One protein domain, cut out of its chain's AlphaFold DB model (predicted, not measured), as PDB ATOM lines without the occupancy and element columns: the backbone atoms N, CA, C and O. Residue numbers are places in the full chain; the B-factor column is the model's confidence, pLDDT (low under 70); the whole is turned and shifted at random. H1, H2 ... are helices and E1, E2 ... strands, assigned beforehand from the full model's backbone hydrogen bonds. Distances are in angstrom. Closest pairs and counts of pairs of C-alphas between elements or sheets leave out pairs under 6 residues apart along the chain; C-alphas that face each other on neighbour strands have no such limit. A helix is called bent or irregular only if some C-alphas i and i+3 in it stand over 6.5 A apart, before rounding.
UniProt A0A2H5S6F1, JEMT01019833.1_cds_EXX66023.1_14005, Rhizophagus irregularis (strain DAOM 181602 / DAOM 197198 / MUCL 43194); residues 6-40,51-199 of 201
ATOM      1  N   ILE A   6     287.088 -37.654  -7.051       60.19
ATOM      2  CA  ILE A   6     287.695 -37.074  -8.256       60.19
ATOM      3  C   ILE A   6     288.947 -36.286  -7.918       60.19
ATOM      4  O   ILE A   6     289.940 -36.324  -8.644       60.19
ATOM      5  N   VAL A   7     288.921 -35.592  -6.784       64.44
ATOM      6  CA  VAL A   7     290.011 -34.717  -6.375       64.44
ATOM      7  C   VAL A   7     290.282 -34.929  -4.890       64.44
ATOM      8  O   VAL A   7     289.412 -34.698  -4.057       64.44
ATOM      9  N   GLN A   8     291.496 -35.383  -4.565       67.88
ATOM     10  CA  GLN A   8     291.995 -35.462  -3.194       67.88
ATOM     11  C   GLN A   8     293.069 -34.397  -2.997       67.88
ATOM     12  O   GLN A   8     294.116 -34.437  -3.645       67.88
ATOM     13  N   ILE A   9     292.816 -33.447  -2.104       70.44
ATOM     14  CA  ILE A   9     293.696 -32.303  -1.861       70.44
ATOM     15  C   ILE A   9     293.969 -32.179  -0.363       70.44
ATOM     16  O   ILE A   9     293.111 -32.478   0.467       70.44
ATOM     17  N   LYS A  10     295.178 -31.739  -0.007       65.75
ATOM     18  CA  LYS A  10     295.502 -31.309   1.355       65.75
ATOM     19  C   LYS A  10     295.322 -29.797   1.436       65.75
ATOM     20  O   LYS A  10     296.042 -29.075   0.756       65.75
ATOM     21  N   PHE A  11     294.382 -29.335   2.250       59.72
ATOM     22  CA  PHE A  11     294.151 -27.908   2.443       59.72
ATOM     23  C   PHE A  11     295.323 -27.304   3.229       59.72
ATOM     24  O   PHE A  11     295.688 -27.818   4.287       59.72
ATOM     25  N   LYS A  12     295.981 -26.264   2.711       55.69
ATOM     26  CA  LYS A  12     297.161 -25.669   3.366       55.69
ATOM     27  C   LYS A  12     296.760 -24.546   4.325       55.69
ATOM     28  O   LYS A  12     295.743 -23.887   4.157       55.69
ATOM     29  N   ASN A  13     297.605 -24.280   5.321       47.94
ATOM     30  CA  ASN A  13     297.475 -23.084   6.157       47.94
ATOM     31  C   ASN A  13     297.797 -21.843   5.293       47.94
ATOM     32  O   ASN A  13     298.938 -21.729   4.844       47.94
ATOM     33  N   LEU A  14     296.856 -20.908   5.067       44.25
ATOM     34  CA  LEU A  14     297.147 -19.684   4.297       44.25
ATOM     35  C   LEU A  14     296.511 -18.393   4.852       44.25
ATOM     36  O   LEU A  14     295.368 -18.366   5.303       44.25
ATOM     37  N   ILE A  15     297.278 -17.297   4.757       40.09
ATOM     38  CA  ILE A  15     296.856 -15.896   4.896       40.09
ATOM     39  C   ILE A  15     296.597 -15.346   3.482       40.09
ATOM     40  O   ILE A  15     297.531 -15.089   2.730       40.09
ATOM     41  N   LEU A  16     295.324 -15.165   3.117       36.38
ATOM     42  CA  LEU A  16     294.877 -14.791   1.762       36.38
ATOM     43  C   LEU A  16     295.259 -13.355   1.343       36.38
ATOM     44  O   LEU A  16     295.197 -12.994   0.167       36.38
ATOM     45  N   THR A  17     295.638 -12.505   2.300       34.75
ATOM     46  CA  THR A  17     295.723 -11.051   2.107       34.75
ATOM     47  C   THR A  17     296.921 -10.579   1.281       34.75
ATOM     48  O   THR A  17     296.870  -9.461   0.772       34.75
ATOM     49  N   THR A  18     297.981 -11.379   1.129       34.53
ATOM     50  CA  THR A  18     299.228 -10.956   0.459       34.53
ATOM     51  C   THR A  18     299.372 -11.441  -0.987       34.53
ATOM     52  O   THR A  18     300.232 -10.931  -1.699       34.53
ATOM     53  N   CYS A  19     298.536 -12.375  -1.457       37.12
ATOM     54  CA  CYS A  19     298.737 -13.040  -2.756       37.12
ATOM     55  C   CYS A  19     297.753 -12.605  -3.859       37.12
ATOM     56  O   CYS A  19     298.066 -12.707  -5.047       37.12
ATOM     57  N   LEU A  20     296.579 -12.073  -3.501       44.44
ATOM     58  CA  LEU A  20     295.625 -11.525  -4.467       44.44
ATOM     59  C   LEU A  20     295.909 -10.036  -4.695       44.44
ATOM     60  O   LEU A  20     295.718  -9.206  -3.807       44.44
ATOM     61  N   GLY A  21     296.346  -9.682  -5.907       48.50
ATOM     62  CA  GLY A  21     296.497  -8.279  -6.302       48.50
ATOM     63  C   GLY A  21     295.182  -7.505  -6.133       48.50
ATOM     64  O   GLY A  21     294.104  -8.063  -6.347       48.50
ATOM     65  N   LYS A  22     295.265  -6.212  -5.782       45.88
ATOM     66  CA  LYS A  22     294.109  -5.351  -5.444       45.88
ATOM     67  C   LYS A  22     292.931  -5.480  -6.427       45.88
ATOM     68  O   LYS A  22     291.793  -5.563  -5.983       45.88
ATOM     69  N   LYS A  23     293.217  -5.594  -7.732       45.44
ATOM     70  CA  LYS A  23     292.222  -5.774  -8.805       45.44
ATOM     71  C   LYS A  23     291.469  -7.115  -8.743       45.44
ATOM     72  O   LYS A  23     290.253  -7.143  -8.866       45.44
ATOM     73  N   LYS A  24     292.167  -8.227  -8.482       52.00
ATOM     74  CA  LYS A  24     291.532  -9.552  -8.332       52.00
ATOM     75  C   LYS A  24     290.716  -9.646  -7.044       52.00
ATOM     76  O   LYS A  24     289.682 -10.302  -7.015       52.00
ATOM     77  N   LYS A  25     291.166  -8.956  -5.989       51.22
ATOM     78  CA  LYS A  25     290.413  -8.824  -4.740       51.22
ATOM     79  C   LYS A  25     289.110  -8.054  -4.964       51.22
ATOM     80  O   LYS A  25     288.079  -8.523  -4.512       51.22
ATOM     81  N   SER A  26     289.126  -6.930  -5.684       45.88
ATOM     82  CA  SER A  26     287.896  -6.189  -6.009       45.88
ATOM     83  C   SER A  26     286.939  -6.970  -6.912       45.88
ATOM     84  O   SER A  26     285.737  -6.851  -6.738       45.88
ATOM     85  N   GLU A  27     287.440  -7.794  -7.836       53.69
ATOM     86  CA  GLU A  27     286.587  -8.637  -8.689       53.69
ATOM     87  C   GLU A  27     285.942  -9.795  -7.904       53.69
ATOM     88  O   GLU A  27     284.773 -10.103  -8.120       53.69
ATOM     89  N   LEU A  28     286.666 -10.398  -6.950       53.34
ATOM     90  CA  LEU A  28     286.085 -11.342  -5.986       53.34
ATOM     91  C   LEU A  28     285.073 -10.653  -5.072       53.34
ATOM     92  O   LEU A  28     283.979 -11.161  -4.888       53.34
ATOM     93  N   LEU A  29     285.401  -9.476  -4.536       49.09
ATOM     94  CA  LEU A  29     284.485  -8.703  -3.695       49.09
ATOM     95  C   LEU A  29     283.206  -8.318  -4.452       49.09
ATOM     96  O   LEU A  29     282.126  -8.527  -3.923       49.09
ATOM     97  N   ALA A  30     283.307  -7.891  -5.712       46.12
ATOM     98  CA  ALA A  30     282.148  -7.637  -6.571       46.12
ATOM     99  C   ALA A  30     281.305  -8.902  -6.815       46.12
ATOM    100  O   ALA A  30     280.088  -8.825  -6.962       46.12
ATOM    101  N   TYR A  31     281.941 -10.075  -6.830       48.44
ATOM    102  CA  TYR A  31     281.256 -11.361  -6.903       48.44
ATOM    103  C   TYR A  31     280.588 -11.770  -5.572       48.44
ATOM    104  O   TYR A  31     279.590 -12.485  -5.586       48.44
ATOM    105  N   ASN A  32     281.088 -11.280  -4.434       48.16
ATOM    106  CA  ASN A  32     280.618 -11.611  -3.085       48.16
ATOM    107  C   ASN A  32     279.547 -10.659  -2.533       48.16
ATOM    108  O   ASN A  32     278.647 -11.117  -1.830       48.16
ATOM    109  N   ASP A  33     279.616  -9.362  -2.861       38.09
ATOM    110  CA  ASP A  33     278.574  -8.351  -2.577       38.09
ATOM    111  C   ASP A  33     277.226  -8.746  -3.199       38.09
ATOM    112  O   ASP A  33     276.153  -8.335  -2.766       38.09
ATOM    113  N   PHE A  34     277.297  -9.597  -4.210       46.34
ATOM    114  CA  PHE A  34     276.190 -10.042  -5.019       46.34
ATOM    115  C   PHE A  34     275.389 -11.224  -4.445       46.34
ATOM    116  O   PHE A  34     274.200 -11.349  -4.715       46.34
ATOM    117  N   LEU A  35     275.997 -12.061  -3.597       44.12
ATOM    118  CA  LEU A  35     275.335 -13.226  -2.983       44.12
ATOM    119  C   LEU A  35     274.279 -12.830  -1.927       44.12
ATOM    120  O   LEU A  35     273.662 -13.690  -1.318       44.12
ATOM    121  N   VAL A  36     274.089 -11.533  -1.659       42.53
ATOM    122  CA  VAL A  36     273.368 -10.997  -0.491       42.53
ATOM    123  C   VAL A  36     271.835 -11.021  -0.619       42.53
ATOM    124  O   VAL A  36     271.153 -10.808   0.380       42.53
ATOM    125  N   GLN A  37     271.232 -11.274  -1.785       38.38
ATOM    126  CA  GLN A  37     269.785 -11.053  -1.932       38.38
ATOM    127  C   GLN A  37     268.921 -12.321  -1.965       38.38
ATOM    128  O   GLN A  37     268.511 -12.798  -3.013       38.38
ATOM    129  N   ARG A  38     268.523 -12.680  -0.736       40.84
ATOM    130  CA  ARG A  38     267.187 -13.134  -0.308       40.84
ATOM    131  C   ARG A  38     266.786 -14.584  -0.591       40.84
ATOM    132  O   ARG A  38     266.209 -14.900  -1.624       40.84
ATOM    133  N   GLY A  39     266.879 -15.367   0.487       42.16
ATOM    134  CA  GLY A  39     265.925 -16.427   0.811       42.16
ATOM    135  C   GLY A  39     266.510 -17.829   0.759       42.16
ATOM    136  O   GLY A  39     266.231 -18.561  -0.181       42.16
ATOM    137  N   HIS A  40     267.257 -18.234   1.791       43.75
ATOM    138  CA  HIS A  40     267.474 -19.655   2.046       43.75
ATOM    139  C   HIS A  40     267.316 -19.999   3.531       43.75
ATOM    140  O   HIS A  40     267.650 -19.214   4.412       43.75
ATOM    141  N   ILE A  51     286.918 -25.072  24.327       41.56
ATOM    142  CA  ILE A  51     287.882 -24.782  23.246       41.56
ATOM    143  C   ILE A  51     289.327 -25.197  23.606       41.56
ATOM    144  O   ILE A  51     289.854 -24.772  24.634       41.56
ATOM    145  N   SER A  52     290.014 -25.928  22.714       48.78
ATOM    146  CA  SER A  52     291.466 -26.206  22.780       48.78
ATOM    147  C   SER A  52     292.328 -25.169  22.015       48.78
ATOM    148  O   SER A  52     291.833 -24.384  21.203       48.78
ATOM    149  N   GLN A  53     293.645 -25.111  22.268       49.38
ATOM    150  CA  GLN A  53     294.543 -24.097  21.672       49.38
ATOM    151  C   GLN A  53     294.769 -24.252  20.151       49.38
ATOM    152  O   GLN A  53     294.866 -23.241  19.454       49.38
ATOM    153  N   GLU A  54     294.807 -25.476  19.614       50.75
ATOM    154  CA  GLU A  54     294.873 -25.709  18.157       50.75
ATOM    155  C   GLU A  54     293.527 -25.390  17.482       50.75
ATOM    156  O   GLU A  54     293.497 -24.733  16.438       50.75
ATOM    157  N   HIS A  55     292.403 -25.715  18.137       56.69
ATOM    158  CA  HIS A  55     291.048 -25.328  17.709       56.69
ATOM    159  C   HIS A  55     290.930 -23.809  17.519       56.69
ATOM    160  O   HIS A  55     290.479 -23.339  16.473       56.69
ATOM    161  N   ASN A  56     291.470 -23.021  18.458       60.06
ATOM    162  CA  ASN A  56     291.538 -21.557  18.352       60.06
ATOM    163  C   ASN A  56     292.294 -21.062  17.107       60.06
ATOM    164  O   ASN A  56     291.936 -20.037  16.518       60.06
ATOM    165  N   LYS A  57     293.358 -21.759  16.698       64.94
ATOM    166  CA  LYS A  57     294.178 -21.366  15.546       64.94
ATOM    167  C   LYS A  57     293.482 -21.689  14.224       64.94
ATOM    168  O   LYS A  57     293.491 -20.839  13.332       64.94
ATOM    169  N   HIS A  58     292.860 -22.863  14.111       66.50
ATOM    170  CA  HIS A  58     292.096 -23.265  12.927       66.50
ATOM    171  C   HIS A  58     290.909 -22.327  12.684       66.50
ATOM    172  O   HIS A  58     290.810 -21.730  11.610       66.50
ATOM    173  N   ILE A  59     290.112 -22.063  13.724       69.56
ATOM    174  CA  ILE A  59     288.988 -21.113  13.680       69.56
ATOM    175  C   ILE A  59     289.443 -19.729  13.209       69.56
ATOM    176  O   ILE A  59     288.782 -19.072  12.400       69.56
ATOM    177  N   ARG A  60     290.611 -19.273  13.669       72.62
ATOM    178  CA  ARG A  60     291.169 -17.972  13.281       72.62
ATOM    179  C   ARG A  60     291.579 -17.900  11.804       72.62
ATOM    180  O   ARG A  60     291.575 -16.810  11.231       72.62
ATOM    181  N   ILE A  61     291.950 -19.017  11.180       74.44
ATOM    182  CA  ILE A  61     292.319 -19.057   9.757       74.44
ATOM    183  C   ILE A  61     291.060 -19.042   8.886       74.44
ATOM    184  O   ILE A  61     290.948 -18.176   8.017       74.44
ATOM    185  N   ASN A  62     290.085 -19.913   9.160       84.19
ATOM    186  CA  ASN A  62     288.815 -19.935   8.425       84.19
ATOM    187  C   ASN A  62     288.066 -18.611   8.539       84.19
ATOM    188  O   ASN A  62     287.661 -18.053   7.526       84.19
ATOM    189  N   SER A  63     287.967 -18.041   9.742       81.25
ATOM    190  CA  SER A  63     287.320 -16.735   9.930       81.25
ATOM    191  C   SER A  63     287.986 -15.626   9.111       81.25
ATOM    192  O   SER A  63     287.294 -14.787   8.541       81.25
ATOM    193  N   ARG A  64     289.319 -15.613   8.974       80.19
ATOM    194  CA  ARG A  64     290.012 -14.659   8.089       80.19
ATOM    195  C   ARG A  64     289.679 -14.891   6.617       80.19
ATOM    196  O   ARG A  64     289.445 -13.916   5.904       80.19
ATOM    197  N   LEU A  65     289.656 -16.148   6.175       78.81
ATOM    198  CA  LEU A  65     289.301 -16.519   4.804       78.81
ATOM    199  C   LEU A  65     287.873 -16.089   4.478       78.81
ATOM    200  O   LEU A  65     287.681 -15.301   3.556       78.81
ATOM    201  N   ILE A  66     286.911 -16.506   5.295       82.88
ATOM    202  CA  ILE A  66     285.489 -16.181   5.168       82.88
ATOM    203  C   ILE A  66     285.283 -14.661   5.153       82.88
ATOM    204  O   ILE A  66     284.637 -14.131   4.255       82.88
ATOM    205  N   ASN A  67     285.916 -13.921   6.067       80.12
ATOM    206  CA  ASN A  67     285.806 -12.460   6.094       80.12
ATOM    207  C   ASN A  67     286.415 -11.767   4.866       80.12
ATOM    208  O   ASN A  67     286.008 -10.658   4.528       80.12
ATOM    209  N   SER A  68     287.399 -12.390   4.214       74.88
ATOM    210  CA  SER A  68     288.012 -11.861   2.990       74.88
ATOM    211  C   SER A  68     287.276 -12.265   1.711       74.88
ATOM    212  O   SER A  68     287.369 -11.554   0.710       74.88
ATOM    213  N   LEU A  69     286.569 -13.397   1.756       73.00
ATOM    214  CA  LEU A  69     285.873 -14.021   0.637       73.00
ATOM    215  C   LEU A  69     284.376 -13.744   0.631       73.00
ATOM    216  O   LEU A  69     283.745 -14.143  -0.324       73.00
ATOM    217  N   PHE A  70     283.785 -13.113   1.641       75.88
ATOM    218  CA  PHE A  70     282.348 -12.826   1.649       75.88
ATOM    219  C   PHE A  70     282.095 -11.417   2.168       75.88
ATOM    220  O   PHE A  70     282.871 -10.898   2.970       75.88
ATOM    221  N   TYR A  71     281.011 -10.789   1.716       71.19
ATOM    222  CA  TYR A  71     280.574  -9.489   2.231       71.19
ATOM    223  C   TYR A  71     279.428  -9.640   3.227       71.19
ATOM    224  O   TYR A  71     279.538  -9.120   4.340       71.19
ATOM    225  N   ASN A  72     278.400 -10.420   2.859       76.88
ATOM    226  CA  ASN A  72     277.212 -10.656   3.678       76.88
ATOM    227  C   ASN A  72     277.582 -11.139   5.089       76.88
ATOM    228  O   ASN A  72     278.254 -12.161   5.244       76.88
ATOM    229  N   GLN A  73     277.113 -10.423   6.111       77.31
ATOM    230  CA  GLN A  73     277.352 -10.778   7.504       77.31
ATOM    231  C   GLN A  73     276.643 -12.075   7.914       77.31
ATOM    232  O   GLN A  73     277.196 -12.843   8.701       77.31
ATOM    233  N   GLU A  74     275.468 -12.353   7.352       80.19
ATOM    234  CA  GLU A  74     274.719 -13.590   7.586       80.19
ATOM    235  C   GLU A  74     275.513 -14.801   7.085       80.19
ATOM    236  O   GLU A  74     275.851 -15.687   7.868       80.19
ATOM    237  N   HIS A  75     275.967 -14.764   5.826       79.19
ATOM    238  CA  HIS A  75     276.781 -15.837   5.246       79.19
ATOM    239  C   HIS A  75     278.108 -16.016   5.982       79.19
ATOM    240  O   HIS A  75     278.546 -17.138   6.209       79.19
ATOM    241  N   LYS A  76     278.759 -14.918   6.390       84.62
ATOM    242  CA  LYS A  76     279.979 -15.001   7.206       84.62
ATOM    243  C   LYS A  76     279.730 -15.750   8.505       84.62
ATOM    244  O   LYS A  76     280.574 -16.545   8.911       84.62
ATOM    245  N   THR A  77     278.607 -15.468   9.156       86.81
ATOM    246  CA  THR A  77     278.249 -16.061  10.445       86.81
ATOM    247  C   THR A  77     277.956 -17.546  10.272       86.81
ATOM    248  O   THR A  77     278.563 -18.368  10.952       86.81
ATOM    249  N   GLU A  78     277.128 -17.903   9.292       85.69
ATOM    250  CA  GLU A  78     276.794 -19.293   8.987       85.69
ATOM    251  C   GLU A  78     278.029 -20.114   8.594       85.69
ATOM    252  O   GLU A  78     278.306 -21.149   9.198       85.69
ATOM    253  N   LEU A  79     278.848 -19.621   7.660       88.06
ATOM    254  CA  LEU A  79     280.081 -20.301   7.252       88.06
ATOM    255  C   LEU A  79     281.077 -20.421   8.406       88.06
ATOM    256  O   LEU A  79     281.807 -21.407   8.477       88.06
ATOM    257  N   SER A  80     281.114 -19.446   9.319       90.31
ATOM    258  CA  SER A  80     281.964 -19.523  10.513       90.31
ATOM    259  C   SER A  80     281.469 -20.588  11.488       90.31
ATOM    260  O   SER A  80     282.288 -21.314  12.048       90.31
ATOM    261  N   ASN A  81     280.151 -20.730  11.653       90.19
ATOM    262  CA  ASN A  81     279.552 -21.784  12.472       90.19
ATOM    263  C   ASN A  81     279.833 -23.166  11.878       90.19
ATOM    264  O   ASN A  81     280.232 -24.077  12.602       90.19
ATOM    265  N   ILE A  82     279.709 -23.310  10.557       91.44
ATOM    266  CA  ILE A  82     280.043 -24.561   9.874       91.44
ATOM    267  C   ILE A  82     281.542 -24.860   9.995       91.44
ATOM    268  O   ILE A  82     281.911 -25.972  10.359       91.44
ATOM    269  N   ALA A  83     282.415 -23.873   9.777       91.25
ATOM    270  CA  ALA A  83     283.858 -24.047   9.946       91.25
ATOM    271  C   ALA A  83     284.232 -24.457  11.380       91.25
ATOM    272  O   ALA A  83     285.134 -25.271  11.575       91.25
ATOM    273  N   HIS A  84     283.525 -23.930  12.384       89.81
ATOM    274  CA  HIS A  84     283.674 -24.364  13.770       89.81
ATOM    275  C   HIS A  84     283.210 -25.810  13.962       89.81
ATOM    276  O   HIS A  84     283.899 -26.585  14.614       89.81
ATOM    277  N   GLY A  85     282.059 -26.190  13.405       89.75
ATOM    278  CA  GLY A  85     281.561 -27.565  13.463       89.75
ATOM    279  C   GLY A  85     282.479 -28.566  12.760       89.75
ATOM    280  O   GLY A  85     282.533 -29.727  13.152       89.75
ATOM    281  N   LEU A  86     283.232 -28.114  11.753       90.31
ATOM    282  CA  LEU A  86     284.139 -28.956  10.984       90.31
ATOM    283  C   LEU A  86     285.566 -29.040  11.551       90.31
ATOM    284  O   LEU A  86     286.340 -29.870  11.077       90.31
ATOM    285  N   SER A  87     285.935 -28.203  12.527       88.94
ATOM    286  CA  SER A  87     287.330 -27.930  12.925       88.94
ATOM    287  C   SER A  87     288.151 -29.159  13.332       88.94
ATOM    288  O   SER A  87     289.365 -29.168  13.133       88.94
ATOM    289  N   GLU A  88     287.509 -30.185  13.887       87.06
ATOM    290  CA  GLU A  88     288.171 -31.378  14.424       87.06
ATOM    291  C   GLU A  88     288.344 -32.497  13.383       87.06
ATOM    292  O   GLU A  88     289.046 -33.482  13.628       87.06
ATOM    293  N   PHE A  89     287.743 -32.367  12.195       88.69
ATOM    294  CA  PHE A  89     287.824 -33.406  11.172       88.69
ATOM    295  C   PHE A  89     289.101 -33.296  10.336       88.69
ATOM    296  O   PHE A  89     289.385 -32.286   9.691       88.69
ATOM    297  N   LEU A  90     289.844 -34.403  10.274       89.31
ATOM    298  CA  LEU A  90     291.084 -34.529   9.494       89.31
ATOM    299  C   LEU A  90     290.866 -35.049   8.068       89.31
ATOM    300  O   LEU A  90     291.753 -34.932   7.217       89.31
ATOM    301  N   LEU A  91     289.706 -35.659   7.818       90.44
ATOM    302  CA  LEU A  91     289.280 -36.144   6.515       90.44
ATOM    303  C   LEU A  91     287.830 -35.745   6.300       90.44
ATOM    304  O   LEU A  91     286.970 -36.130   7.091       90.44
ATOM    305  N   LEU A  92     287.567 -35.035   5.212       91.88
ATOM    306  CA  LEU A  92     286.219 -34.637   4.847       91.88
ATOM    307  C   LEU A  92     285.926 -34.984   3.385       91.88
ATOM    308  O   LEU A  92     286.685 -34.629   2.475       91.88
ATOM    309  N   ASP A  93     284.807 -35.670   3.189       92.06
ATOM    310  CA  ASP A  93     284.255 -36.039   1.893       92.06
ATOM    311  C   ASP A  93     283.050 -35.165   1.612       92.06
ATOM    312  O   ASP A  93     282.084 -35.188   2.384       92.06
ATOM    313  N   PHE A  94     283.066 -34.464   0.487       89.69
ATOM    314  CA  PHE A  94     281.950 -33.613   0.115       89.69
ATOM    315  C   PHE A  94     281.477 -33.842  -1.304       89.69
ATOM    316  O   PHE A  94     282.278 -34.028  -2.223       89.69
ATOM    317  N   TYR A  95     280.162 -33.787  -1.454       90.88
ATOM    318  CA  TYR A  95     279.505 -33.728  -2.745       90.88
ATOM    319  C   TYR A  95     279.194 -32.277  -3.069       90.88
ATOM    320  O   TYR A  95     278.700 -31.558  -2.199       90.88
ATOM    321  N   THR A  96     279.497 -31.861  -4.291       88.56
ATOM    322  CA  THR A  96     278.976 -30.619  -4.860       88.56
ATOM    323  C   THR A  96     277.777 -30.916  -5.730       88.56
ATOM    324  O   THR A  96     277.669 -32.008  -6.290       88.56
ATOM    325  N   ASP A  97     276.890 -29.936  -5.812       82.50
ATOM    326  CA  ASP A  97     275.756 -29.968  -6.717       82.50
ATOM    327  C   ASP A  97     275.499 -28.559  -7.264       82.50
ATOM    328  O   ASP A  97     275.378 -27.581  -6.512       82.50
ATOM    329  N   GLY A  98     275.483 -28.444  -8.586       81.44
ATOM    330  CA  GLY A  98     275.012 -27.283  -9.317       81.44
ATOM    331  C   GLY A  98     273.584 -27.518  -9.788       81.44
ATOM    332  O   GLY A  98     273.339 -28.356 -10.650       81.44
ATOM    333  N   LEU A  99     272.644 -26.717  -9.293       81.75
ATOM    334  CA  LEU A  99     271.245 -26.803  -9.699       81.75
ATOM    335  C   LEU A  99     270.934 -25.758 -10.772       81.75
ATOM    336  O   LEU A  99     271.350 -24.609 -10.649       81.75
ATOM    337  N   PHE A 100     270.161 -26.132 -11.791       82.31
ATOM    338  CA  PHE A 100     269.572 -25.190 -12.742       82.31
ATOM    339  C   PHE A 100     268.049 -25.195 -12.616       82.31
ATOM    340  O   PHE A 100     267.425 -26.244 -12.764       82.31
ATOM    341  N   ASP A 101     267.460 -24.026 -12.392       77.81
ATOM    342  CA  ASP A 101     266.021 -23.810 -12.456       77.81
ATOM    343  C   ASP A 101     265.655 -23.071 -13.752       77.81
ATOM    344  O   ASP A 101     265.929 -21.884 -13.936       77.81
ATOM    345  N   ALA A 102     265.025 -23.806 -14.670       73.75
ATOM    346  CA  ALA A 102     264.567 -23.287 -15.955       73.75
ATOM    347  C   ALA A 102     263.295 -22.427 -15.842       73.75
ATOM    348  O   ALA A 102     262.975 -21.696 -16.777       73.75
ATOM    349  N   ASN A 103     262.571 -22.520 -14.722       74.50
ATOM    350  CA  ASN A 103     261.299 -21.827 -14.497       74.50
ATOM    351  C   ASN A 103     261.473 -20.506 -13.744       74.50
ATOM    352  O   ASN A 103     260.493 -19.824 -13.439       74.50
ATOM    353  N   THR A 104     262.714 -20.150 -13.428       70.44
ATOM    354  CA  THR A 104     263.045 -18.899 -12.772       70.44
ATOM    355  C   THR A 104     262.529 -17.711 -13.598       70.44
ATOM    356  O   THR A 104     262.898 -17.534 -14.759       70.44
ATOM    357  N   THR A 105     261.674 -16.885 -12.990       67.94
ATOM    358  CA  THR A 105     261.104 -15.679 -13.613       67.94
ATOM    359  C   THR A 105     262.172 -14.615 -13.872       67.94
ATOM    360  O   THR A 105     263.250 -14.649 -13.274       67.94
ATOM    361  N   GLU A 106     261.871 -13.619 -14.711       57.44
ATOM    362  CA  GLU A 106     262.756 -12.461 -14.901       57.44
ATOM    363  C   GLU A 106     263.135 -11.838 -13.544       57.44
ATOM    364  O   GLU A 106     262.274 -11.457 -12.752       57.44
ATOM    365  N   GLY A 107     264.440 -11.793 -13.253       56.78
ATOM    366  CA  GLY A 107     264.989 -11.315 -11.978       56.78
ATOM    367  C   GLY A 107     265.300 -12.397 -10.935       56.78
ATOM    368  O   GLY A 107     265.880 -12.070  -9.903       56.78
ATOM    369  N   GLY A 108     264.963 -13.665 -11.184       59.34
ATOM    370  CA  GLY A 108     265.362 -14.770 -10.315       59.34
ATOM    371  C   GLY A 108     266.770 -15.313 -10.613       59.34
ATOM    372  O   GLY A 108     267.487 -14.827 -11.489       59.34
ATOM    373  N   PHE A 109     267.176 -16.335  -9.858       68.44
ATOM    374  CA  PHE A 109     268.525 -16.901  -9.879       68.44
ATOM    375  C   PHE A 109     268.485 -18.307 -10.484       68.44
ATOM    376  O   PHE A 109     268.330 -19.278  -9.745       68.44
ATOM    377  N   PRO A 110     268.650 -18.454 -11.808       70.25
ATOM    378  CA  PRO A 110     268.428 -19.739 -12.455       70.25
ATOM    379  C   PRO A 110     269.487 -20.777 -12.083       70.25
ATOM    380  O   PRO A 110     269.322 -21.940 -12.411       70.25
ATOM    381  N   MET A 111     270.588 -20.394 -11.428       81.31
ATOM    382  CA  MET A 111     271.631 -21.330 -11.006       81.31
ATOM    383  C   MET A 111     271.798 -21.331  -9.491       81.31
ATOM    384  O   MET A 111     272.173 -20.315  -8.907       81.31
ATOM    385  N   GLY A 112     271.584 -22.486  -8.875       83.44
ATOM    386  CA  GLY A 112     271.937 -22.789  -7.494       83.44
ATOM    387  C   GLY A 112     273.293 -23.485  -7.408       83.44
ATOM    388  O   GLY A 112     273.697 -24.192  -8.327       83.44
ATOM    389  N   TYR A 113     273.994 -23.303  -6.297       86.62
ATOM    390  CA  TYR A 113     275.145 -24.119  -5.922       86.62
ATOM    391  C   TYR A 113     274.923 -24.679  -4.526       86.62
ATOM    392  O   TYR A 113     274.332 -24.021  -3.671       86.62
ATOM    393  N   GLY A 114     275.448 -25.864  -4.265       87.12
ATOM    394  CA  GLY A 114     275.370 -26.474  -2.953       87.12
ATOM    395  C   GLY A 114     276.464 -27.494  -2.727       87.12
ATOM    396  O   GLY A 114     277.098 -27.989  -3.660       87.12
ATOM    397  N   TRP A 115     276.700 -27.788  -1.458       91.62
ATOM    398  CA  TRP A 115     277.536 -28.900  -1.053       91.62
ATOM    399  C   TRP A 115     277.029 -29.530   0.241       91.62
ATOM    400  O   TRP A 115     276.364 -28.886   1.055       91.62
ATOM    401  N   THR A 116     277.375 -30.800   0.435       92.75
ATOM    402  CA  THR A 116     277.118 -31.550   1.669       92.75
ATOM    403  C   THR A 116     278.320 -32.406   2.033       92.75
ATOM    404  O   THR A 116     278.949 -33.000   1.154       92.75
ATOM    405  N   THR A 117     278.623 -32.525   3.326       92.56
ATOM    406  CA  THR A 117     279.524 -33.578   3.807       92.56
ATOM    407  C   THR A 117     278.849 -34.947   3.712       92.56
ATOM    408  O   THR A 117     277.623 -35.048   3.626       92.56
ATOM    409  N   SER A 118     279.653 -36.011   3.667       88.31
ATOM    410  CA  SER A 118     279.147 -37.375   3.448       88.31
ATOM    411  C   SER A 118     279.837 -38.482   4.240       88.31
ATOM    412  O   SER A 118     279.345 -39.608   4.265       88.31
ATOM    413  N   ASN A 119     280.964 -38.189   4.889       89.44
ATOM    414  CA  ASN A 119     281.704 -39.151   5.710       89.44
ATOM    415  C   ASN A 119     281.552 -38.901   7.218       89.44
ATOM    416  O   ASN A 119     282.317 -39.465   8.002       89.44
ATOM    417  N   LEU A 120     280.610 -38.045   7.620       88.00
ATOM    418  CA  LEU A 120     280.351 -37.728   9.020       88.00
ATOM    419  C   LEU A 120     279.284 -38.675   9.574       88.00
ATOM    420  O   LEU A 120     278.288 -38.953   8.915       88.00
ATOM    421  N   THR A 121     279.509 -39.207  10.775       79.19
ATOM    422  CA  THR A 121     278.653 -40.249  11.369       79.19
ATOM    423  C   THR A 121     277.454 -39.696  12.131       79.19
ATOM    424  O   THR A 121     276.475 -40.411  12.317       79.19
ATOM    425  N   THR A 122     277.529 -38.448  12.594       78.25
ATOM    426  CA  THR A 122     276.526 -37.835  13.474       78.25
ATOM    427  C   THR A 122     275.651 -36.826  12.747       78.25
ATOM    428  O   THR A 122     274.429 -36.884  12.854       78.25
ATOM    429  N   VAL A 123     276.261 -35.902  12.007       83.12
ATOM    430  CA  VAL A 123     275.563 -34.817  11.314       83.12
ATOM    431  C   VAL A 123     276.272 -34.494  10.006       83.12
ATOM    432  O   VAL A 123     277.498 -34.387   9.971       83.12
ATOM    433  N   ASN A 124     275.498 -34.329   8.935       88.69
ATOM    434  CA  ASN A 124     276.011 -33.776   7.688       88.69
ATOM    435  C   ASN A 124     275.902 -32.254   7.738       88.69
ATOM    436  O   ASN A 124     274.854 -31.714   8.083       88.69
ATOM    437  N   PHE A 125     276.983 -31.573   7.371       90.94
ATOM    438  CA  PHE A 125     276.973 -30.134   7.168       90.94
ATOM    439  C   PHE A 125     276.650 -29.867   5.707       90.94
ATOM    440  O   PHE A 125     277.298 -30.417   4.814       90.94
ATOM    441  N   THR A 126     275.658 -29.017   5.480       89.62
ATOM    442  CA  THR A 126     275.188 -28.625   4.155       89.62
ATOM    443  C   THR A 126     275.210 -27.115   4.042       89.62
ATOM    444  O   THR A 126     274.867 -26.421   4.997       89.62
ATOM    445  N   TYR A 127     275.555 -26.608   2.868       88.12
ATOM    446  CA  TYR A 127     275.399 -25.196   2.553       88.12
ATOM    447  C   TYR A 127     275.041 -25.049   1.085       88.12
ATOM    448  O   TYR A 127     275.585 -25.753   0.232       88.12
ATOM    449  N   ASN A 128     274.147 -24.120   0.782       85.81
ATOM    450  CA  ASN A 128     273.757 -23.814  -0.581       85.81
ATOM    451  C   ASN A 128     273.491 -22.315  -0.755       85.81
ATOM    452  O   ASN A 128     273.489 -21.532   0.194       85.81
ATOM    453  N   GLY A 129     273.351 -21.911  -2.006       83.19
ATOM    454  CA  GLY A 129     273.067 -20.541  -2.392       83.19
ATOM    455  C   GLY A 129     272.796 -20.458  -3.884       83.19
ATOM    456  O   GLY A 129     272.673 -21.473  -4.570       83.19
ATOM    457  N   SER A 130     272.706 -19.240  -4.402       80.50
ATOM    458  CA  SER A 130     272.328 -18.992  -5.789       80.50
ATOM    459  C   SER A 130     273.258 -17.992  -6.485       80.50
ATOM    460  O   SER A 130     273.977 -17.215  -5.855       80.50
ATOM    461  N   ILE A 131     273.293 -18.052  -7.818       75.75
ATOM    462  CA  ILE A 131     274.102 -17.213  -8.708       75.75
ATOM    463  C   ILE A 131     273.163 -16.531  -9.701       75.75
ATOM    464  O   ILE A 131     272.558 -17.190 -10.541       75.75
ATOM    465  N   GLN A 132     273.106 -15.199  -9.673       68.88
ATOM    466  CA  GLN A 132     272.290 -14.416 -10.617       68.88
ATOM    467  C   GLN A 132     273.089 -13.883 -11.821       68.88
ATOM    468  O   GLN A 132     272.525 -13.723 -12.895       68.88
ATOM    469  N   TYR A 133     274.404 -13.642 -11.711       68.25
ATOM    470  CA  TYR A 133     275.187 -13.017 -12.782       68.25
ATOM    471  C   TYR A 133     276.069 -14.031 -13.480       68.25
ATOM    472  O   TYR A 133     276.843 -14.754 -12.842       68.25
ATOM    473  N   PHE A 134     275.997 -14.016 -14.811       73.81
ATOM    474  CA  PHE A 134     276.636 -15.000 -15.685       73.81
ATOM    475  C   PHE A 134     276.408 -16.434 -15.169       73.81
ATOM    476  O   PHE A 134     277.384 -17.151 -14.903       73.81
ATOM    477  N   PRO A 135     275.137 -16.817 -14.929       74.31
ATOM    478  CA  PRO A 135     274.804 -18.129 -14.403       74.31
ATOM    479  C   PRO A 135     275.270 -19.208 -15.382       74.31
ATOM    480  O   PRO A 135     275.024 -19.141 -16.583       74.31
ATOM    481  N   SER A 136     275.983 -20.203 -14.864       84.19
ATOM    482  CA  SER A 136     276.297 -21.433 -15.589       84.19
ATOM    483  C   SER A 136     276.506 -22.563 -14.590       84.19
ATOM    484  O   SER A 136     277.053 -22.327 -13.510       84.19
ATOM    485  N   LEU A 137     276.137 -23.788 -14.966       84.19
ATOM    486  CA  LEU A 137     276.337 -24.976 -14.129       84.19
ATOM    487  C   LEU A 137     277.804 -25.124 -13.703       84.19
ATOM    488  O   LEU A 137     278.106 -25.332 -12.535       84.19
ATOM    489  N   THR A 138     278.750 -24.893 -14.616       86.12
ATOM    490  CA  THR A 138     280.183 -24.944 -14.287       86.12
ATOM    491  C   THR A 138     280.584 -23.908 -13.236       86.12
ATOM    492  O   THR A 138     281.470 -24.164 -12.420       86.12
ATOM    493  N   LYS A 139     279.968 -22.721 -13.242       85.81
ATOM    494  CA  LYS A 139     280.232 -21.686 -12.237       85.81
ATOM    495  C   LYS A 139     279.622 -22.048 -10.887       85.81
ATOM    496  O   LYS A 139     280.300 -21.848  -9.885       85.81
ATOM    497  N   ALA A 140     278.413 -22.609 -10.867       86.50
ATOM    498  CA  ALA A 140     277.786 -23.138  -9.659       86.50
ATOM    499  C   ALA A 140     278.652 -24.210  -8.989       86.50
ATOM    500  O   ALA A 140     279.006 -24.083  -7.822       86.50
ATOM    501  N   GLU A 141     279.119 -25.178  -9.766       89.19
ATOM    502  CA  GLU A 141     280.013 -26.242  -9.300       89.19
ATOM    503  C   GLU A 141     281.338 -25.692  -8.760       89.19
ATOM    504  O   GLU A 141     281.777 -26.024  -7.660       89.19
ATOM    505  N   THR A 142     281.961 -24.766  -9.498       89.62
ATOM    506  CA  THR A 142     283.206 -24.121  -9.048       89.62
ATOM    507  C   THR A 142     282.983 -23.314  -7.762       89.62
ATOM    508  O   THR A 142     283.858 -23.269  -6.897       89.62
ATOM    509  N   MET A 143     281.816 -22.683  -7.622       87.81
ATOM    510  CA  MET A 143     281.443 -21.941  -6.424       87.81
ATOM    511  C   MET A 143     281.265 -22.878  -5.230       87.81
ATOM    512  O   MET A 143     281.865 -22.627  -4.191       87.81
ATOM    513  N   ALA A 144     280.543 -23.990  -5.386       89.88
ATOM    514  CA  ALA A 144     280.393 -25.001  -4.342       89.88
ATOM    515  C   ALA A 144     281.755 -25.507  -3.828       89.88
ATOM    516  O   ALA A 144     281.972 -25.561  -2.616       89.88
ATOM    517  N   ILE A 145     282.709 -25.771  -4.734       91.44
ATOM    518  CA  ILE A 145     284.089 -26.144  -4.375       91.44
ATOM    519  C   ILE A 145     284.768 -25.044  -3.546       91.44
ATOM    520  O   ILE A 145     285.383 -25.337  -2.520       91.44
ATOM    521  N   LEU A 146     284.672 -23.779  -3.971       88.94
ATOM    522  CA  LEU A 146     285.277 -22.652  -3.255       88.94
ATOM    523  C   LEU A 146     284.679 -22.476  -1.850       88.94
ATOM    524  O   LEU A 146     285.435 -22.316  -0.891       88.94
ATOM    525  N   MET A 147     283.348 -22.525  -1.729       88.75
ATOM    526  CA  MET A 147     282.636 -22.377  -0.453       88.75
ATOM    527  C   MET A 147     283.078 -23.434   0.550       88.75
ATOM    528  O   MET A 147     283.400 -23.123   1.695       88.75
ATOM    529  N   TYR A 148     283.136 -24.682   0.099       90.06
ATOM    530  CA  TYR A 148     283.535 -25.791   0.938       90.06
ATOM    531  C   TYR A 148     284.997 -25.672   1.404       90.06
ATOM    532  O   TYR A 148     285.298 -25.825   2.589       90.06
ATOM    533  N   LEU A 149     285.925 -25.333   0.500       89.81
ATOM    534  CA  LEU A 149     287.333 -25.143   0.869       89.81
ATOM    535  C   LEU A 149     287.521 -23.990   1.867       89.81
ATOM    536  O   LEU A 149     288.422 -24.052   2.697       89.81
ATOM    537  N   ALA A 150     286.669 -22.960   1.832       87.94
ATOM    538  CA  ALA A 150     286.733 -21.847   2.778       87.94
ATOM    539  C   ALA A 150     286.368 -22.248   4.223       87.94
ATOM    540  O   ALA A 150     286.863 -21.626   5.168       87.94
ATOM    541  N   VAL A 151     285.540 -23.282   4.409       90.00
ATOM    542  CA  VAL A 151     285.117 -23.777   5.735       90.00
ATOM    543  C   VAL A 151     285.921 -24.986   6.223       90.00
ATOM    544  O   VAL A 151     285.802 -25.371   7.382       90.00
ATOM    545  N   CYS A 152     286.773 -25.569   5.375       89.94
ATOM    546  CA  CYS A 152     287.611 -26.708   5.744       89.94
ATOM    547  C   CYS A 152     288.680 -26.344   6.782       89.94
ATOM    548  O   CYS A 152     289.346 -25.315   6.632       89.94
ATOM    549  N   PRO A 153     288.944 -27.207   7.777       87.50
ATOM    550  CA  PRO A 153     290.018 -26.973   8.728       87.50
ATOM    551  C   PRO A 153     291.382 -26.968   8.026       87.50
ATOM    552  O   PRO A 153     291.647 -27.839   7.189       87.50
ATOM    553  N   PRO A 154     292.289 -26.043   8.384       81.31
ATOM    554  CA  PRO A 154     293.662 -26.027   7.902       81.31
ATOM    555  C   PRO A 154     294.331 -27.395   8.067       81.31
ATOM    556  O   PRO A 154     294.205 -28.027   9.110       81.31
ATOM    557  N   SER A 155     295.068 -27.849   7.054       79.06
ATOM    558  CA  SER A 155     295.739 -29.160   7.013       79.06
ATOM    559  C   SER A 155     294.831 -30.396   6.914       79.06
ATOM    560  O   SER A 155     295.367 -31.507   6.834       79.06
ATOM    561  N   CYS A 156     293.504 -30.234   6.831       86.62
ATOM    562  CA  CYS A 156     292.573 -31.332   6.565       86.62
ATOM    563  C   CYS A 156     292.772 -31.908   5.154       86.62
ATOM    564  O   CYS A 156     293.122 -31.203   4.195       86.62
ATOM    565  N   ARG A 157     292.555 -33.220   5.021       89.81
ATOM    566  CA  ARG A 157     292.489 -33.898   3.730       89.81
ATOM    567  C   ARG A 157     291.056 -33.867   3.218       89.81
ATOM    568  O   ARG A 157     290.136 -34.347   3.867       89.81
ATOM    569  N   VAL A 158     290.893 -33.360   2.011       90.38
ATOM    570  CA  VAL A 158     289.598 -33.123   1.392       90.38
ATOM    571  C   VAL A 158     289.429 -34.036   0.182       90.38
ATOM    572  O   VAL A 158     290.327 -34.096  -0.663       90.38
ATOM    573  N   ARG A 159     288.284 -34.722   0.085       92.19
ATOM    574  CA  ARG A 159     287.851 -35.472  -1.103       92.19
ATOM    575  C   ARG A 159     286.609 -34.832  -1.714       92.19
ATOM    576  O   ARG A 159     285.570 -34.760  -1.065       92.19
ATOM    577  N   ILE A 160     286.746 -34.390  -2.961       90.88
ATOM    578  CA  ILE A 160     285.690 -33.727  -3.733       90.88
ATOM    579  C   ILE A 160     285.020 -34.741  -4.651       90.88
ATOM    580  O   ILE A 160     285.693 -35.407  -5.451       90.88
ATOM    581  N   PHE A 161     283.699 -34.802  -4.570       89.75
ATOM    582  CA  PHE A 161     282.840 -35.566  -5.454       89.75
ATOM    583  C   PHE A 161     281.939 -34.586  -6.215       89.75
ATOM    584  O   PHE A 161     281.097 -33.927  -5.623       89.75
ATOM    585  N   THR A 162     282.135 -34.479  -7.525       89.00
ATOM    586  CA  THR A 162     281.346 -33.623  -8.430       89.00
ATOM    587  C   THR A 162     280.998 -34.450  -9.660       89.00
ATOM    588  O   THR A 162     281.779 -35.316 -10.047       89.00
ATOM    589  N   ASP A 163     279.851 -34.244 -10.285       87.38
ATOM    590  CA  ASP A 163     279.535 -34.845 -11.587       87.38
ATOM    591  C   ASP A 163     279.900 -33.915 -12.765       87.38
ATOM    592  O   ASP A 163     279.810 -34.296 -13.935       87.38
ATOM    593  N   SER A 164     280.409 -32.716 -12.468       88.25
ATOM    594  CA  SER A 164     280.749 -31.702 -13.456       88.25
ATOM    595  C   SER A 164     282.087 -31.970 -14.137       88.25
ATOM    596  O   SER A 164     283.132 -31.463 -13.721       88.25
ATOM    597  N   GLN A 165     282.067 -32.691 -15.262       86.88
ATOM    598  CA  GLN A 165     283.271 -32.930 -16.074       86.88
ATOM    599  C   GLN A 165     284.006 -31.626 -16.434       86.88
ATOM    600  O   GLN A 165     285.234 -31.563 -16.389       86.88
ATOM    601  N   ALA A 166     283.264 -30.544 -16.681       89.25
ATOM    602  CA  ALA A 166     283.834 -29.228 -16.954       89.25
ATOM    603  C   ALA A 166     284.649 -28.663 -15.773       89.25
ATOM    604  O   ALA A 166     285.696 -28.042 -15.989       89.25
ATOM    605  N   ALA A 167     284.202 -28.870 -14.527       88.31
ATOM    606  CA  ALA A 167     284.950 -28.454 -13.343       88.31
ATOM    607  C   ALA A 167     286.242 -29.275 -13.192       88.31
ATOM    608  O   ALA A 167     287.310 -28.710 -12.941       88.31
ATOM    609  N   ILE A 168     286.169 -30.586 -13.438       88.88
ATOM    610  CA  ILE A 168     287.310 -31.515 -13.382       88.88
ATOM    611  C   ILE A 168     288.378 -31.133 -14.410       88.88
ATOM    612  O   ILE A 168     289.554 -30.948 -14.073       88.88
ATOM    613  N   ASP A 169     287.969 -30.952 -15.664       89.38
ATOM    614  CA  ASP A 169     288.864 -30.586 -16.758       89.38
ATOM    615  C   ASP A 169     289.530 -29.237 -16.483       89.38
ATOM    616  O   ASP A 169     290.735 -29.054 -16.696       89.38
ATOM    617  N   THR A 170     288.759 -28.281 -15.954       89.12
ATOM    618  CA  THR A 170     289.276 -26.951 -15.639       89.12
ATOM    619  C   THR A 170     290.271 -26.990 -14.487       89.12
ATOM    620  O   THR A 170     291.320 -26.345 -14.590       89.12
ATOM    621  N   PHE A 171     290.023 -27.782 -13.440       89.06
ATOM    622  CA  PHE A 171     290.987 -28.012 -12.365       89.06
ATOM    623  C   PHE A 171     292.318 -28.532 -12.920       89.06
ATOM    624  O   PHE A 171     293.377 -27.960 -12.655       89.06
ATOM    625  N   HIS A 172     292.289 -29.564 -13.767       86.88
ATOM    626  CA  HIS A 172     293.505 -30.119 -14.365       86.88
ATOM    627  C   HIS A 172     294.214 -29.165 -15.326       86.88
ATOM    628  O   HIS A 172     295.446 -29.158 -15.378       86.88
ATOM    629  N   LYS A 173     293.466 -28.323 -16.041       86.25
ATOM    630  CA  LYS A 173     294.019 -27.282 -16.914       86.25
ATOM    631  C   LYS A 173     294.678 -26.146 -16.131       86.25
ATOM    632  O   LYS A 173     295.621 -25.535 -16.631       86.25
ATOM    633  N   SER A 174     294.179 -25.848 -14.933       83.31
ATOM    634  CA  SER A 174     294.603 -24.694 -14.133       83.31
ATOM    635  C   SER A 174     295.572 -25.030 -12.994       83.31
ATOM    636  O   SER A 174     296.281 -24.130 -12.564       83.31
ATOM    637  N   LYS A 175     295.699 -26.292 -12.554       80.25
ATOM    638  CA  LYS A 175     296.554 -26.697 -11.411       80.25
ATOM    639  C   LYS A 175     298.044 -26.353 -11.540       80.25
ATOM    640  O   LYS A 175     298.719 -26.167 -10.535       80.25
ATOM    641  N   ASN A 176     298.570 -26.244 -12.760       74.81
ATOM    642  CA  ASN A 176     299.985 -25.943 -12.999       74.81
ATOM    643  C   ASN A 176     300.211 -24.432 -13.166       74.81
ATOM    644  O   ASN A 176     300.629 -23.971 -14.232       74.81
ATOM    645  N   LEU A 177     299.926 -23.661 -12.108       66.50
ATOM    646  CA  LEU A 177     299.992 -22.192 -12.123       66.50
ATOM    647  C   LEU A 177     301.375 -21.643 -12.529       66.50
ATOM    648  O   LEU A 177     301.456 -20.592 -13.153       66.50
ATOM    649  N   SER A 178     302.454 -22.361 -12.210       62.44
ATOM    650  CA  SER A 178     303.836 -21.986 -12.550       62.44
ATOM    651  C   SER A 178     304.187 -22.170 -14.030       62.44
ATOM    652  O   SER A 178     305.101 -21.521 -14.530       62.44
ATOM    653  N   SER A 179     303.471 -23.044 -14.741       66.75
ATOM    654  CA  SER A 179     303.718 -23.364 -16.153       66.75
ATOM    655  C   SER A 179     302.735 -22.655 -17.093       66.75
ATOM    656  O   SER A 179     303.015 -22.464 -18.279       66.75
ATOM    657  N   ILE A 180     301.576 -22.232 -16.581       75.75
ATOM    658  CA  ILE A 180     300.576 -21.524 -17.375       75.75
ATOM    659  C   ILE A 180     300.908 -20.033 -17.468       75.75
ATOM    660  O   ILE A 180     301.038 -19.329 -16.468       75.75
ATOM    661  N   SER A 181     300.999 -19.511 -18.692       79.56
ATOM    662  CA  SER A 181     301.171 -18.070 -18.870       79.56
ATOM    663  C   SER A 181     299.939 -17.309 -18.355       79.56
ATOM    664  O   SER A 181     298.810 -17.785 -18.531       79.56
ATOM    665  N   PRO A 182     300.101 -16.090 -17.802       75.06
ATOM    666  CA  PRO A 182     298.975 -15.280 -17.330       75.06
ATOM    667  C   PRO A 182     297.884 -15.093 -18.392       75.06
ATOM    668  O   PRO A 182     296.692 -15.182 -18.102       75.06
ATOM    669  N   ARG A 183     298.286 -14.924 -19.659       77.25
ATOM    670  CA  ARG A 183     297.367 -14.820 -20.802       77.25
ATOM    671  C   ARG A 183     296.537 -16.089 -20.997       77.25
ATOM    672  O   ARG A 183     295.347 -15.993 -21.279       77.25
ATOM    673  N   ARG A 184     297.149 -17.271 -20.880       79.50
ATOM    674  CA  ARG A 184     296.453 -18.555 -21.036       79.50
ATOM    675  C   ARG A 184     295.525 -18.826 -19.852       79.50
ATOM    676  O   ARG A 184     294.422 -19.313 -20.073       79.50
ATOM    677  N   PHE A 185     295.933 -18.450 -18.639       77.81
ATOM    678  CA  PHE A 185     295.093 -18.549 -17.445       77.81
ATOM    679  C   PHE A 185     293.867 -17.631 -17.527       77.81
ATOM    680  O   PHE A 185     292.760 -18.055 -17.219       77.81
ATOM    681  N   ASN A 186     294.023 -16.406 -18.033       77.75
ATOM    682  CA  ASN A 186     292.907 -15.466 -18.183       77.75
ATOM    683  C   ASN A 186     291.850 -15.889 -19.214       77.75
ATOM    684  O   ASN A 186     290.754 -15.345 -19.209       77.75
ATOM    685  N   LYS A 187     292.161 -16.858 -20.083       81.69
ATOM    686  CA  LYS A 187     291.192 -17.467 -21.010       81.69
ATOM    687  C   LYS A 187     290.416 -18.633 -20.394       81.69
ATOM    688  O   LYS A 187     289.594 -19.240 -21.074       81.69
ATOM    689  N   ILE A 188     290.730 -19.024 -19.163       82.75
ATOM    690  CA  ILE A 188     289.990 -20.068 -18.460       82.75
ATOM    691  C   ILE A 188     288.692 -19.451 -17.934       82.75
ATOM    692  O   ILE A 188     288.717 -18.420 -17.268       82.75
ATOM    693  N   ASN A 189     287.557 -20.087 -18.223       82.50
ATOM    694  CA  ASN A 189     286.277 -19.664 -17.663       82.50
ATOM    695  C   ASN A 189     286.335 -19.731 -16.135       82.50
ATOM    696  O   ASN A 189     286.896 -20.669 -15.570       82.50
ATOM    697  N   ASN A 190     285.755 -18.736 -15.462       83.50
ATOM    698  CA  ASN A 190     285.795 -18.628 -14.002       83.50
ATOM    699  C   ASN A 190     287.230 -18.606 -13.427       83.50
ATOM    700  O   ASN A 190     287.451 -19.036 -12.295       83.50
ATOM    701  N   ASN A 191     288.216 -18.104 -14.185       79.62
ATOM    702  CA  ASN A 191     289.623 -17.987 -13.769       79.62
ATOM    703  C   ASN A 191     289.811 -17.342 -12.386       79.62
ATOM    704  O   ASN A 191     290.757 -17.685 -11.686       79.62
ATOM    705  N   ILE A 192     288.939 -16.419 -11.980       80.88
ATOM    706  CA  ILE A 192     288.983 -15.771 -10.664       80.88
ATOM    707  C   ILE A 192     288.654 -16.770  -9.543       80.88
ATOM    708  O   ILE A 192     289.385 -16.842  -8.550       80.88
ATOM    709  N   LEU A 193     287.610 -17.589  -9.721       83.56
ATOM    710  CA  LEU A 193     287.246 -18.643  -8.769       83.56
ATOM    711  C   LEU A 193     288.342 -19.707  -8.712       83.56
ATOM    712  O   LEU A 193     288.819 -20.033  -7.630       83.56
ATOM    713  N   TRP A 194     288.834 -20.155  -9.870       85.12
ATOM    714  CA  TRP A 194     289.945 -21.108  -9.938       85.12
ATOM    715  C   TRP A 194     291.229 -20.555  -9.334       85.12
ATOM    716  O   TRP A 194     291.920 -21.274  -8.623       85.12
ATOM    717  N   SER A 195     291.543 -19.276  -9.548       80.81
ATOM    718  CA  SER A 195     292.680 -18.624  -8.896       80.81
ATOM    719  C   SER A 195     292.526 -18.698  -7.383       80.81
ATOM    720  O   SER A 195     293.500 -19.002  -6.709       80.81
ATOM    721  N   SER A 196     291.329 -18.446  -6.856       80.62
ATOM    722  CA  SER A 196     291.058 -18.499  -5.415       80.62
ATOM    723  C   SER A 196     291.191 -19.918  -4.873       80.62
ATOM    724  O   SER A 196     291.921 -20.125  -3.912       80.62
ATOM    725  N   ILE A 197     290.592 -20.902  -5.550       85.56
ATOM    726  CA  ILE A 197     290.725 -22.327  -5.223       85.56
ATOM    727  C   ILE A 197     292.200 -22.740  -5.204       85.56
ATOM    728  O   ILE A 197     292.644 -23.322  -4.226       85.56
ATOM    729  N   HIS A 198     292.991 -22.377  -6.220       83.06
ATOM    730  CA  HIS A 198     294.422 -22.716  -6.273       83.06
ATOM    731  C   HIS A 198     295.252 -22.087  -5.157       83.06
ATOM    732  O   HIS A 198     296.301 -22.616  -4.817       83.06
ATOM    733  N   HIS A 199     294.804 -20.971  -4.578       76.56
ATOM    734  CA  HIS A 199     295.453 -20.411  -3.392       76.56
ATOM    735  C   HIS A 199     295.088 -21.179  -2.116       76.56
ATOM    736  O   HIS A 199     295.869 -21.191  -1.175       76.56
TER     737      HIS A 199
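Overview. This is residues 6 to 40 and 51 to 199 of the 201 residues of the protein "JEMT01019833.1_cds_EXX66023.1_14005" of Rhizophagus irregularis (strain DAOM 181602 / DAOM 197198 / MUCL 43194) (UniProt A0A2H5S6F1). A twisted sheet of five strands curls round one helix, H4, which lies in the middle of the domain. The helical hairpin of H2 and H3 packs on the last residues of H4, H5 packs near its first residues, H7 lies beside H4 away from the sheet, H1 crosses H7, and residues 178 to 183 stick out. The printed part has 184 residues, with seven named helices and five named strands in the order E1 H1 H2 H3 E2 E3 E4 H4 E5 H5 H6 H7; the class is mixed, helices and strands. The mixed sheet runs E1 E5 E2 E3 E4. The whole is compact, with a radius of gyration of the C-alphas of 16.0 A and spans of 47 by 41 by 31 A.

Along the chain. E1 is residues 7 to 10, from C-alpha 7 at (290.011, -34.717, -6.375). H1, residues 22 to 36, is 22.1 A long. H2, residues 53 to 69, is 24.9 A, and H3, residues 73 to 86, is 19.7 A. E2, residues 91 to 100, is 29.7 A, E3, residues 111 to 117, is 20.8 A, and E4 is residues 126 to 131. H4, residues 137 to 151, is 21.8 A and begins at (276.337, -24.976, -14.129). E5 is residues 157 to 161, H5 165 to 174, H6 182 to 185 and H7 191 to 199, ending at (295.453, -20.411, -3.392).

Arrangement. E1 and E5 are antiparallel, with N 9 and O 158 at 2.9 A. E5 and E2 are parallel, with N 94 and O 159 at 3.0 A. E2, E3 and E4 form a meander, each strand the antiparallel neighbour of the one before, with N 97 and O 114 at 2.9 A and N 131 and O 111 at 2.7 A. E4, H4 and E5 form a split strand-helix-strand unit, E2 and E3 between its strands, with a right-handed crossover. H3 and H4 on one face of the sheet make two layers. H4, the hub, touches H7 at a shallow tilt of 28 degrees, the same way; the closest C-alphas, of Leu 146 and Ile 197, are 5.8 A apart. It also touches H2, H3 and H5, for instance H3 at Val 151 and Ala 83, C-alphas 4.4 A apart. H1 touches H7 about perpendicular, at 77 degrees, closest at C-alphas 28 and 192, 7.1 A, and only grazes the sheet. H6 and H7 are close but not clearly touching. Every O i to N i+4 pair is within hydrogen-bond range in H2, H3, H4, H5 and H7, and 8 of 11 in H1; H6 is too short for one.

Size, cuts and confidence. The C-alphas farthest apart, of Gln 53 and Glu 106, are 49.8 A apart. Residues 41 to 50 are not printed, and C-alphas 40 and 51 are 29.9 A apart across this cut. The link E1 to H1 is long. The mean pLDDT of the printed part is 75.0; 53 residues are under 70, among them 10 to 40 and 51 to 59.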